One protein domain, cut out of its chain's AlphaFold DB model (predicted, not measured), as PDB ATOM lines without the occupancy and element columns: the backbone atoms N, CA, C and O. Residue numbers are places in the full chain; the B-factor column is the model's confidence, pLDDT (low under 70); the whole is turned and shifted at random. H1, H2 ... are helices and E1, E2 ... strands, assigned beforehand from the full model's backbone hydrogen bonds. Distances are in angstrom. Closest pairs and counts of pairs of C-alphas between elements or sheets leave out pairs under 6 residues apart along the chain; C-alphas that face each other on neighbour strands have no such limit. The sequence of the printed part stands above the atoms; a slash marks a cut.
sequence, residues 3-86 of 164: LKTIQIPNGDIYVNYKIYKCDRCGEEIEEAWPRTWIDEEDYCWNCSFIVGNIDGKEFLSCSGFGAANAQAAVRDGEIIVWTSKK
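Overview. This is residues 3 to 86 of the 164 residues of the protein "HNHc domain-containing protein" of Oceanobacillus sojae (UniProt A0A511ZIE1). Small strand hairpins and two short helices follow one another along a flat, loose domain: a three-stranded sheet, drawn out by its long hairpin E1 E2, makes one end, and the hairpin E6 E7 makes the other. Between them lie the hairpin E4 E5 and the helices H1 and H2, with H1 in the middle. The printed part has 84 residues, with seven named strands and two named helices in the order E1 E2 E3 E4 E5 H1 H2 E6 E7; the class is mixed, and the three sheets, E1 - E2 - E3, E4 - E5 and E6 - E7, are antiparallel. The radius of gyration of the C-alphas is 15.4 A, and the spans are 51 by 30 by 16 A.

Arrangement. E1, residues 4 to 10, E2, residues 13 to 21, and E3, residues 28 to 30, form a meander, each strand the antiparallel neighbour of the one before. Pairing is staggered: E2 pairs with E1 over residues 13 to 19, with N 6 and O 17 at 2.9 A, and with E3 over residues 19 to 21, with N 20 and O 29 at 2.8 A. In the hairpin of E4, residues 35 to 38, and E5, residues 41 to 44, N 43 and O 36 are 2.9 A apart. H1, residues 45 to 50, touches H2, residues 56 to 61, as a helical hairpin at a shallow tilt of 10 degrees, opposite ways; their closest C-alphas, Phe 49 and Phe 59, are 6.3 A apart. In both helices every O i to N i+4 pair is within hydrogen-bond range. In the hairpin of E6, residues 71 to 75, and E7, residues 78 to 82, N 80 and O 73 are 2.8 A apart. The closest C-alphas of H2 and E6, Gly 56 and Ala 72, are 4.9 A apart.

Along the chain. E1 begins at C-alpha 4 (-33.145, 44.459, 62.588) and is 18.5 A long; E2 is 25.9 A. E6 and E7 are each 12.9 A, and E7 ends at C-alpha 82 (-42.312, 47.641, 28.099).

Size, cuts and confidence. The C-alphas farthest apart, Asp 12 and Lys 86, are 51.6 A apart. The printed part has no cut, no link is long, and no printed residue is under pLDDT 70.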
ATOM      1  N   LEU A   3     -33.480  41.385  59.635       93.38
ATOM      2  CA  LEU A   3     -32.139  41.931  59.879       93.38
ATOM      3  C   LEU A   3     -32.078  42.714  61.193       93.38
ATOM      4  O   LEU A   3     -31.163  42.538  61.993       93.38
ATOM      5  N   LYS A   4     -33.040  43.615  61.393       95.88
ATOM      6  CA  LYS A   4     -33.145  44.459  62.588       95.88
ATOM      7  C   LYS A   4     -34.585  44.910  62.790       95.88
ATOM      8  O   LYS A   4     -35.364  44.976  61.841       95.88
ATOM      9  N   THR A   5     -34.924  45.240  64.029       96.94
ATOM     10  CA  THR A   5     -36.170  45.935  64.366       96.94
ATOM     11  C   THR A   5     -35.825  47.361  64.772       96.94
ATOM     12  O   THR A   5     -34.920  47.569  65.579       96.94
ATOM     13  N   ILE A   6     -36.533  48.334  64.207       96.00
ATOM     14  CA  ILE A   6     -36.429  49.750  64.568       96.00
ATOM     15  C   ILE A   6     -37.734  50.219  65.222       96.00
ATOM     16  O   ILE A   6     -38.758  49.545  65.131       96.00
ATOM     17  N   GLN A   7     -37.697  51.366  65.895       97.25
ATOM     18  CA  GLN A   7     -38.888  52.033  66.422       97.25
ATOM     19  C   GLN A   7     -39.244  53.198  65.503       97.25
ATOM     20  O   GLN A   7     -38.412  54.084  65.307       97.25
ATOM     21  N   ILE A   8     -40.462  53.211  64.963       94.94
ATOM     22  CA  ILE A   8     -40.976  54.343  64.178       94.94
ATOM     23  C   ILE A   8     -42.170  54.987  64.894       94.94
ATOM     24  O   ILE A   8     -42.936  54.273  65.550       94.94
ATOM     25  N   PRO A   9     -42.338  56.317  64.809       96.25
ATOM     26  CA  PRO A   9     -43.496  56.992  65.382       96.25
ATOM     27  C   PRO A   9     -44.770  56.668  64.586       96.25
ATOM     28  O   PRO A   9     -44.752  56.618  63.357       96.25
ATOM     29  N   ASN A  10     -45.889  56.496  65.286       93.44
ATOM     30  CA  ASN A  10     -47.225  56.331  64.721       93.44
ATOM     31  C   ASN A  10     -48.235  57.105  65.583       93.44
ATOM     32  O   ASN A  10     -48.836  56.558  66.510       93.44
ATOM     33  N   GLY A  11     -48.369  58.406  65.319       94.06
ATOM     34  CA  GLY A  11     -49.077  59.321  66.214       94.06
ATOM     35  C   GLY A  11     -48.323  59.488  67.535       94.06
ATOM     36  O   GLY A  11     -47.120  59.743  67.528       94.06
ATOM     37  N   ASP A  12     -49.021  59.306  68.657       96.12
ATOM     38  CA  ASP A  12     -48.465  59.475  70.009       96.12
ATOM     39  C   ASP A  12     -47.745  58.224  70.550       96.12
ATOM     40  O   ASP A  12     -47.326  58.190  71.708       96.12
ATOM     41  N   ILE A  13     -47.612  57.173  69.734       95.88
ATOM     42  CA  ILE A  13     -46.948  55.920  70.111       95.88
ATOM     43  C   ILE A  13     -45.778  55.601  69.179       95.88
ATOM     44  O   ILE A  13     -45.699  56.100  68.059       95.88
ATOM     45  N   TYR A  14     -44.887  54.720  69.633       95.94
ATOM     46  CA  TYR A  14     -43.870  54.091  68.793       95.94
ATOM     47  C   TYR A  14     -44.235  52.635  68.532       95.94
ATOM     48  O   TYR A  14     -44.780  51.952  69.402       95.94
ATOM     49  N   VAL A  15     -43.932  52.165  67.326       95.81
ATOM     50  CA  VAL A  15     -44.167  50.780  66.917       95.81
ATOM     51  C   VAL A  15     -42.869  50.126  66.465       95.81
ATOM     52  O   VAL A  15     -41.996  50.771  65.882       95.81
ATOM     53  N   ASN A  16     -42.752  48.826  66.742       96.50
ATOM     54  CA  ASN A  16     -41.703  47.991  66.168       96.50
ATOM     55  C   ASN A  16     -41.932  47.875  64.662       96.50
ATOM     56  O   ASN A  16     -43.005  47.444  64.251       96.50
ATOM     57  N   TYR A  17     -40.907  48.186  63.881       95.94
ATOM     58  CA  TYR A  17     -40.912  48.077  62.431       95.94
ATOM     59  C   TYR A  17     -39.738  47.212  61.993       95.94
ATOM     60  O   TYR A  17     -38.585  47.476  62.358       95.94
ATOM     61  N   LYS A  18     -40.019  46.132  61.265       97.19
ATOM     62  CA  LYS A  18     -38.990  45.169  60.868       97.19
ATOM     63  C   LYS A  18     -38.330  45.588  59.565       97.19
ATOM     64  O   LYS A  18     -38.988  45.961  58.599       97.19
ATOM     65  N   ILE A  19     -37.016  45.433  59.532       97.62
ATOM     66  CA  ILE A  19     -36.204  45.541  58.328       97.62
ATOM     67  C   ILE A  19     -35.644  44.154  58.027       97.62
ATOM     68  O   ILE A  19     -35.081  43.502  58.907       97.62
ATOM     69  N   TYR A  20     -35.809  43.700  56.794       97.06
ATOM     70  CA  TYR A  20     -35.249  42.465  56.250       97.06
ATOM     71  C   TYR A  20     -34.042  42.797  55.373       97.06
ATOM     72  O   TYR A  20     -33.750  43.964  55.122       97.06
ATOM     73  N   LYS A  21     -33.334  41.772  54.909       97.56
ATOM     74  CA  LYS A  21     -32.232  41.921  53.965       97.56
ATOM     75  C   LYS A  21     -32.443  40.952  52.816       97.56
ATOM     76  O   LYS A  21     -32.778  39.803  53.062       97.56
ATOM     77  N   CYS A  22     -32.256  41.419  51.590       97.62
ATOM     78  CA  CYS A  22     -32.227  40.551  50.425       97.62
ATOM     79  C   CYS A  22     -30.927  39.737  50.417       97.62
ATOM     80  O   CYS A  22     -29.845  40.328  50.398       97.62
ATOM     81  N   ASP A  23     -31.009  38.413  50.359       97.38
ATOM     82  CA  ASP A  23     -29.833  37.536  50.341       97.38
ATOM     83  C   ASP A  23     -29.090  37.572  48.994       97.38
ATOM     84  O   ASP A  23     -27.883  37.342  48.937       97.38
ATOM     85  N   ARG A  24     -29.767  37.985  47.911       95.75
ATOM     86  CA  ARG A  24     -29.156  38.136  46.579       95.75
ATOM     87  C   ARG A  24     -28.401  39.453  46.385       95.75
ATOM     88  O   ARG A  24     -27.272  39.442  45.905       95.75
ATOM     89  N   CYS A  25     -29.035  40.597  46.659       96.69
ATOM     90  CA  CYS A  25     -28.444  41.921  46.390       96.69
ATOM     91  C   CYS A  25     -27.961  42.656  47.646       96.69
ATOM     92  O   CYS A  25     -27.268  43.663  47.533       96.69
ATOM     93  N   GLY A  26     -28.316  42.176  48.840       96.69
ATOM     94  CA  GLY A  26     -27.944  42.797  50.106       96.69
ATOM     95  C   GLY A  26     -28.768  44.021  50.508       96.69
ATOM     96  O   GLY A  26     -28.499  44.568  51.578       96.69
ATOM     97  N   GLU A  27     -29.748  44.445  49.704       96.31
ATOM     98  CA  GLU A  27     -30.616  45.587  50.020       96.31
ATOM     99  C   GLU A  27     -31.437  45.345  51.290       96.31
ATOM    100  O   GLU A  27     -31.940  44.242  51.523       96.31
ATOM    101  N   GLU A  28     -31.596  46.393  52.101       97.25
ATOM    102  CA  GLU A  28     -32.545  46.396  53.211       97.25
ATOM    103  C   GLU A  28     -33.975  46.518  52.661       97.25
ATOM    104  O   GLU A  28     -34.253  47.365  51.814       97.25
ATOM    105  N   ILE A  29     -34.883  45.671  53.140       95.88
ATOM    106  CA  ILE A  29     -36.285  45.641  52.713       95.88
ATOM    107  C   ILE A  29     -37.137  46.000  53.920       95.88
ATOM    108  O   ILE A  29     -37.111  45.302  54.935       95.88
ATOM    109  N   GLU A  30     -37.898  47.079  53.832       95.00
ATOM    110  CA  GLU A  30     -38.829  47.422  54.902       95.00
ATOM    111  C   GLU A  30     -40.015  46.453  54.948       95.00
ATOM    112  O   GLU A  30     -40.426  45.932  53.917       95.00
ATOM    113  N   GLU A  31     -40.607  46.224  56.122       93.75
ATOM    114  CA  GLU A  31     -41.712  45.262  56.259       93.75
ATOM    115  C   GLU A  31     -42.962  45.581  55.434       93.75
ATOM    116  O   GLU A  31     -43.730  44.667  55.140       93.75
ATOM    117  N   ALA A  32     -43.162  46.846  55.057       92.50
ATOM    118  CA  ALA A  32     -44.250  47.255  54.178       92.50
ATOM    119  C   ALA A  32     -43.977  46.941  52.694       92.50
ATOM    120  O   ALA A  32     -44.919  46.874  51.903       92.50
ATOM    121  N   TRP A  33     -42.710  46.755  52.306       93.81
ATOM    122  CA  TRP A  33     -42.340  46.422  50.934       93.81
ATOM    123  C   TRP A  33     -42.485  44.920  50.675       93.81
ATOM    124  O   TRP A  33     -42.153  44.091  51.528       93.81
ATOM    125  N   PRO A  34     -42.965  44.537  49.482       94.56
ATOM    126  CA  PRO A  34     -43.180  43.145  49.152       94.56
ATOM    127  C   PRO A  34     -41.836  42.427  48.962       94.56
ATOM    128  O   PRO A  34     -40.862  42.968  48.429       94.56
ATOM    129  N   ARG A  35     -41.795  41.174  49.409       95.06
ATOM    130  CA  ARG A  35     -40.644  40.270  49.318       95.06
ATOM    131  C   ARG A  35     -41.130  38.838  49.179       95.06
ATOM    132  O   ARG A  35     -42.246  38.527  49.599       95.06
ATOM    133  N   THR A  36     -40.282  37.967  48.652       96.88
ATOM    134  CA  THR A  36     -40.500  36.519  48.751       96.88
ATOM    135  C   THR A  36     -39.574  35.923  49.800       96.88
ATOM    136  O   THR A  36     -38.481  36.436  50.039       96.88
ATOM    137  N   TRP A  37     -40.047  34.868  50.460       96.31
ATOM    138  CA  TRP A  37     -39.264  34.074  51.399       96.31
ATOM    139  C   TRP A  37     -39.385  32.613  51.003       96.31
ATOM    140  O   TRP A  37     -40.460  32.026  51.141       96.31
ATOM    141  N   ILE A  38     -38.314  32.078  50.431       94.81
ATOM    142  CA  ILE A  38     -38.259  30.751  49.816       94.81
ATOM    143  C   ILE A  38     -36.951  30.110  50.265       94.81
ATOM    144  O   ILE A  38     -35.924  30.776  50.278       94.81
ATOM    145  N   ASP A  39     -37.011  28.839  50.668       93.88
ATOM    146  CA  ASP A  39     -35.845  28.052  51.097       93.88
ATOM    147  C   ASP A  39     -34.974  28.757  52.151       93.88
ATOM    148  O   ASP A  39     -33.752  28.756  52.089       93.88
ATOM    149  N   GLU A  40     -35.638  29.366  53.137       93.94
ATOM    150  CA  GLU A  40     -35.033  30.141  54.232       93.94
ATOM    151  C   GLU A  40     -34.352  31.461  53.821       93.94
ATOM    152  O   GLU A  40     -33.955  32.221  54.706       93.94
ATOM    153  N   GLU A  41     -34.340  31.804  52.535       95.25
ATOM    154  CA  GLU A  41     -33.764  33.034  51.986       95.25
ATOM    155  C   GLU A  41     -34.828  34.112  51.727       95.25
ATOM    156  O   GLU A  41     -35.963  33.843  51.323       95.25
ATOM    157  N   ASP A  42     -34.458  35.365  51.973       96.75
ATOM    158  CA  ASP A  42     -35.267  36.557  51.751       96.75
ATOM    159  C   ASP A  42     -34.854  37.250  50.438       96.75
ATOM    160  O   ASP A  42     -33.695  37.604  50.226       96.75
ATOM    161  N   TYR A  43     -35.817  37.522  49.555       97.44
ATOM    162  CA  TYR A  43     -35.579  38.194  48.275       97.44
ATOM    163  C   TYR A  43     -36.403  39.480  48.171       97.44
ATOM    164  O   TYR A  43     -37.630  39.453  48.289       97.44
ATOM    165  N   CYS A  44     -35.758  40.615  47.869       96.69
ATOM    166  CA  CYS A  44     -36.482  41.847  47.527       96.69
ATOM    167  C   CYS A  44     -37.347  41.635  46.278       96.69
ATOM    168  O   CYS A  44     -37.131  40.681  45.528       96.69
ATOM    169  N   TRP A  45     -38.320  42.509  46.024       96.50
ATOM    170  CA  TRP A  45     -39.261  42.322  44.913       96.50
ATOM    171  C   TRP A  45     -38.578  42.172  43.545       96.50
ATOM    172  O   TRP A  45     -38.900  41.262  42.781       96.50
ATOM    173  N   ASN A  46     -37.553  42.986  43.279       96.44
ATOM    174  CA  ASN A  46     -36.751  42.885  42.059       96.44
ATOM    175  C   ASN A  46     -36.019  41.542  41.977       96.44
ATOM    176  O   ASN A  46     -36.083  40.857  40.960       96.44
ATOM    177  N   CYS A  47     -35.331  41.143  43.050       97.19
ATOM    178  CA  CYS A  47     -34.595  39.882  43.061       97.19
ATOM    179  C   CYS A  47     -35.529  38.677  42.970       97.19
ATOM    180  O   CYS A  47     -35.189  37.739  42.265       97.19
ATOM    181  N   SER A  48     -36.706  38.742  43.599       97.44
ATOM    182  CA  SER A  48     -37.759  37.728  43.500       97.44
ATOM    183  C   SER A  48     -38.154  37.513  42.043       97.44
ATOM    184  O   SER A  48     -38.235  36.376  41.593       97.44
ATOM    185  N   PHE A  49     -38.332  38.593  41.278       97.75
ATOM    186  CA  PHE A  49     -38.629  38.473  39.855       97.75
ATOM    187  C   PHE A  49     -37.436  37.929  39.062       97.75
ATOM    188  O   PHE A  49     -37.597  37.014  38.260       97.75
ATOM    189  N   ILE A  50     -36.227  38.435  39.329       97.56
ATOM    190  CA  ILE A  50     -34.995  38.013  38.644       97.56
ATOM    191  C   ILE A  50     -34.724  36.513  38.802       97.56
ATOM    192  O   ILE A  50     -34.306  35.876  37.837       97.56
ATOM    193  N   VAL A  51     -34.953  35.949  39.990       96.44
ATOM    194  CA  VAL A  51     -34.742  34.513  40.248       96.44
ATOM    195  C   VAL A  51     -35.960  33.649  39.902       96.44
ATOM    196  O   VAL A  51     -35.877  32.429  39.987       96.44
ATOM    197  N   GLY A  52     -37.070  34.257  39.467       96.38
ATOM    198  CA  GLY A  52     -38.273  33.542  39.033       96.38
ATOM    199  C   GLY A  52     -39.215  33.111  40.159       96.38
ATOM    200  O   GLY A  52     -40.068  32.258  39.932       96.38
ATOM    201  N   ASN A  53     -39.100  33.702  41.350       96.94
ATOM    202  CA  ASN A  53     -40.013  33.450  42.471       96.94
ATOM    203  C   ASN A  53     -41.407  34.053  42.252       96.94
ATOM    204  O   ASN A  53     -42.368  33.613  42.876       96.94
ATOM    205  N   ILE A  54     -41.503  35.080  41.405       97.25
ATOM    206  CA  ILE A  54     -42.753  35.732  40.999       97.25
ATOM    207  C   ILE A  54     -42.767  35.917  39.486       97.25
ATOM    208  O   ILE A  54     -41.709  36.013  38.858       97.25
ATOM    209  N   ASP A  55     -43.957  35.996  38.899       96.75
ATOM    210  CA  ASP A  55     -44.110  36.285  37.475       96.75
ATOM    211  C   ASP A  55     -44.119  37.798  37.170       96.75
ATOM    212  O   ASP A  55     -44.137  38.662  38.054       96.75
ATOM    213  N   GLY A  56     -44.101  38.151  35.881       95.00
ATOM    214  CA  GLY A  56     -44.080  39.554  35.457       95.00
ATOM    215  C   GLY A  56     -45.343  40.338  35.838       95.00
ATOM    216  O   GLY A  56     -45.280  41.555  36.010       95.00
ATOM    217  N   LYS A  57     -46.492  39.670  35.992       93.50
ATOM    218  CA  LYS A  57     -47.754  40.306  36.389       93.50
ATOM    219  C   LYS A  57     -47.737  40.630  37.882       93.50
ATOM    220  O   LYS A  57     -48.115  41.739  38.262       93.50
ATOM    221  N   GLU A  58     -47.281  39.693  38.707       94.94
ATOM    222  CA  GLU A  58     -47.062  39.897  40.139       94.94
ATOM    223  C   GLU A  58     -46.046  41.013  40.367       94.94
ATOM    224  O   GLU A  58     -46.348  41.973  41.078       94.94
ATOM    225  N   PHE A  59     -44.903  40.960  39.674       96.19
ATOM    226  CA  PHE A  59     -43.883  42.002  39.731       96.19
ATOM    227  C   PHE A  59     -44.485  43.394  39.500       96.19
ATOM    228  O   PHE A  59     -44.345  44.287  40.343       96.19
ATOM    229  N   LEU A  60     -45.228  43.575  38.404       95.06
ATOM    230  CA  LEU A  60     -45.822  44.862  38.041       95.06
ATOM    231  C   LEU A  60     -46.864  45.369  39.047       95.06
ATOM    232  O   LEU A  60     -46.945  46.579  39.253       95.06
ATOM    233  N   SER A  61     -47.615  44.478  39.705       91.94
ATOM    234  CA  SER A  61     -48.671  44.874  40.650       91.94
ATOM    235  C   SER A  61     -48.167  45.664  41.862       91.94
ATOM    236  O   SER A  61     -48.918  46.468  42.415       91.94
ATOM    237  N   CYS A  62     -46.895  45.498  42.236       89.19
ATOM    238  CA  CYS A  62     -46.291  46.197  43.371       89.19
ATOM    239  C   CYS A  62     -45.061  47.043  43.001       89.19
ATOM    240  O   CYS A  62     -44.379  47.546  43.887       89.19
ATOM    241  N   SER A  63     -44.794  47.248  41.705       86.06
ATOM    242  CA  SER A  63     -43.638  48.031  41.226       86.06
ATOM    243  C   SER A  63     -43.963  49.498  40.908       86.06
ATOM    244  O   SER A  63     -43.149  50.198  40.311       86.06
ATOM    245  N   GLY A  64     -45.166  49.977  41.245       82.81
ATOM    246  CA  GLY A  64     -45.572  51.371  41.011       82.81
ATOM    247  C   GLY A  64     -45.789  51.748  39.536       82.81
ATOM    248  O   GLY A  64     -45.940  52.927  39.217       82.81
ATOM    249  N   PHE A  65     -45.831  50.772  38.622       80.56
ATOM    250  CA  PHE A  65     -46.078  51.004  37.196       80.56
ATOM    251  C   PHE A  65     -47.583  51.059  36.891       80.56
ATOM    252  O   PHE A  65     -48.251  50.037  36.782       80.56
ATOM    253  N   GLY A  66     -48.121  52.266  36.690       79.00
ATOM    254  CA  GLY A  66     -49.548  52.496  36.402       79.00
ATOM    255  C   GLY A  66     -49.988  52.288  34.944       79.00
ATOM    256  O   GLY A  66     -51.112  52.636  34.585       79.00
ATOM    257  N   ALA A  67     -49.120  51.772  34.070       85.56
ATOM    258  CA  ALA A  67     -49.470  51.530  32.672       85.56
ATOM    259  C   ALA A  67     -50.205  50.188  32.524       85.56
ATOM    260  O   ALA A  67     -49.610  49.128  32.679       85.56
ATOM    261  N   ALA A  68     -51.494  50.235  32.177       85.00
ATOM    262  CA  ALA A  68     -52.363  49.052  32.110       85.00
ATOM    263  C   ALA A  68     -51.894  47.960  31.127       85.00
ATOM    264  O   ALA A  68     -52.260  46.798  31.264       85.00
ATOM    265  N   ASN A  69     -51.104  48.334  30.121       91.31
ATOM    266  CA  ASN A  69     -50.520  47.441  29.122       91.31
ATOM    267  C   ASN A  69     -49.027  47.167  29.357       91.31
ATOM    268  O   ASN A  69     -48.342  46.721  28.434       91.31
ATOM    269  N   ALA A  70     -48.511  47.485  30.546       94.44
ATOM    270  CA  ALA A  70     -47.149  47.149  30.916       94.44
ATOM    271  C   ALA A  70     -46.966  45.631  30.966       94.44
ATOM    272  O   ALA A  70     -47.835  44.881  31.407       94.44
ATOM    273  N   GLN A  71     -45.804  45.203  30.507       95.44
ATOM    274  CA  GLN A  71     -45.310  43.841  30.581       95.44
ATOM    275  C   GLN A  71     -43.876  43.903  31.096       95.44
ATOM    276  O   GLN A  71     -43.179  44.896  30.869       95.44
ATOM    277  N   ALA A  72     -43.455  42.857  31.796       96.75
ATOM    278  CA  ALA A  72     -42.123  42.760  32.363       96.75
ATOM    279  C   ALA A  72     -41.545  41.367  32.118       96.75
ATOM    280  O   ALA A  72     -42.271  40.372  32.139       96.75
ATOM    281  N   ALA A  73     -40.237  41.304  31.902       97.31
ATOM    282  CA  ALA A  73     -39.470  40.069  31.811       97.31
ATOM    283  C   ALA A  73     -38.046  40.318  32.296       97.31
ATOM    284  O   ALA A  73     -37.568  41.453  32.295       97.31
ATOM    285  N   VAL A  74     -37.366  39.238  32.655       97.31
ATOM    286  CA  VAL A  74     -35.948  39.262  32.997       97.31
ATOM    287  C   VAL A  74     -35.160  38.841  31.765       97.31
ATOM    288  O   VAL A  74     -35.447  37.801  31.169       97.31
ATOM    289  N   ARG A  75     -34.173  39.642  31.366       95.50
ATOM    290  CA  ARG A  75     -33.272  39.339  30.253       95.50
ATOM    291  C   ARG A  75     -31.851  39.686  30.661       95.50
ATOM    292  O   ARG A  75     -31.612  40.782  31.144       95.50
ATOM    293  N   ASP A  76     -30.938  38.729  30.513       93.75
ATOM    294  CA  ASP A  76     -29.522  38.888  30.873       93.75
ATOM    295  C   ASP A  76     -29.305  39.388  32.321       93.75
ATOM    296  O   ASP A  76     -28.356  40.102  32.625       93.75
ATOM    297  N   GLY A  77     -30.200  38.993  33.237       93.12
ATOM    298  CA  GLY A  77     -30.168  39.386  34.651       93.12
ATOM    299  C   GLY A  77     -30.794  40.749  34.963       93.12
ATOM    300  O   GLY A  77     -30.842  41.130  36.134       93.12
ATOM    301  N   GLU A  78     -31.310  41.453  33.956       94.69
ATOM    302  CA  GLU A  78     -31.952  42.759  34.089       94.69
ATOM    303  C   GLU A  78     -33.468  42.667  33.920       94.69
ATOM    304  O   GLU A  78     -33.987  41.894  33.114       94.69
ATOM    305  N   ILE A  79     -34.193  43.488  34.678       96.38
ATOM    306  CA  ILE A  79     -35.645  43.612  34.559       96.38
ATOM    307  C   ILE A  79     -35.954  44.599  33.438       96.38
ATOM    308  O   ILE A  79     -35.650  45.786  33.535       96.38
ATOM    309  N   ILE A  80     -36.617  44.115  32.394       96.12
ATOM    310  CA  ILE A  80     -37.050  44.920  31.257       96.12
ATOM    311  C   ILE A  80     -38.563  45.092  31.326       96.12
ATOM    312  O   ILE A  80     -39.304  44.110  31.323       96.12
ATOM    313  N   VAL A  81     -39.022  46.346  31.342       95.44
ATOM    314  CA  VAL A  81     -40.445  46.712  31.317       95.44
ATOM    315  C   VAL A  81     -40.767  47.416  30.002       95.44
ATOM    316  O   VAL A  81     -40.055  48.327  29.582       95.44
ATOM    317  N   TRP A  82     -41.854  47.019  29.343       94.19
ATOM    318  CA  TRP A  82     -42.312  47.641  28.099       94.19
ATOM    319  C   TRP A  82     -43.836  47.740  28.048       94.19
ATOM    320  O   TRP A  82     -44.551  47.057  28.770       94.19
ATOM    321  N   THR A  83     -44.347  48.609  27.174       92.25
ATOM    322  CA  THR A  83     -45.797  48.825  26.980       92.25
ATOM    323  C   THR A  83     -46.264  48.492  25.559       92.25
ATOM    324  O   THR A  83     -47.455  48.523  25.245       92.25
ATOM    325  N   SER A  84     -45.342  48.163  24.655       89.62
ATOM    326  CA  SER A  84     -45.670  47.696  23.308       89.62
ATOM    327  C   SER A  84     -46.257  46.282  23.318       89.62
ATOM    328  O   SER A  84     -46.066  45.508  24.250       89.62
ATOM    329  N   LYS A  85     -46.953  45.910  22.236       90.62
ATOM    330  CA  LYS A  85     -47.462  44.537  22.063       90.62
ATOM    331  C   LYS A  85     -46.339  43.497  22.024       90.62
ATOM    332  O   LYS A  85     -46.508  42.413  22.556       90.62
ATOM    333  N   LYS A  86     -45.224  43.841  21.372       92.94
ATOM    334  CA  LYS A  86     -44.020  43.012  21.287       92.94
ATOM    335  C   LYS A  86     -42.980  43.498  22.294       92.94
ATOM    336  O   LYS A  86     -42.898  44.719  22.487       92.94
TER     337      LYS A  86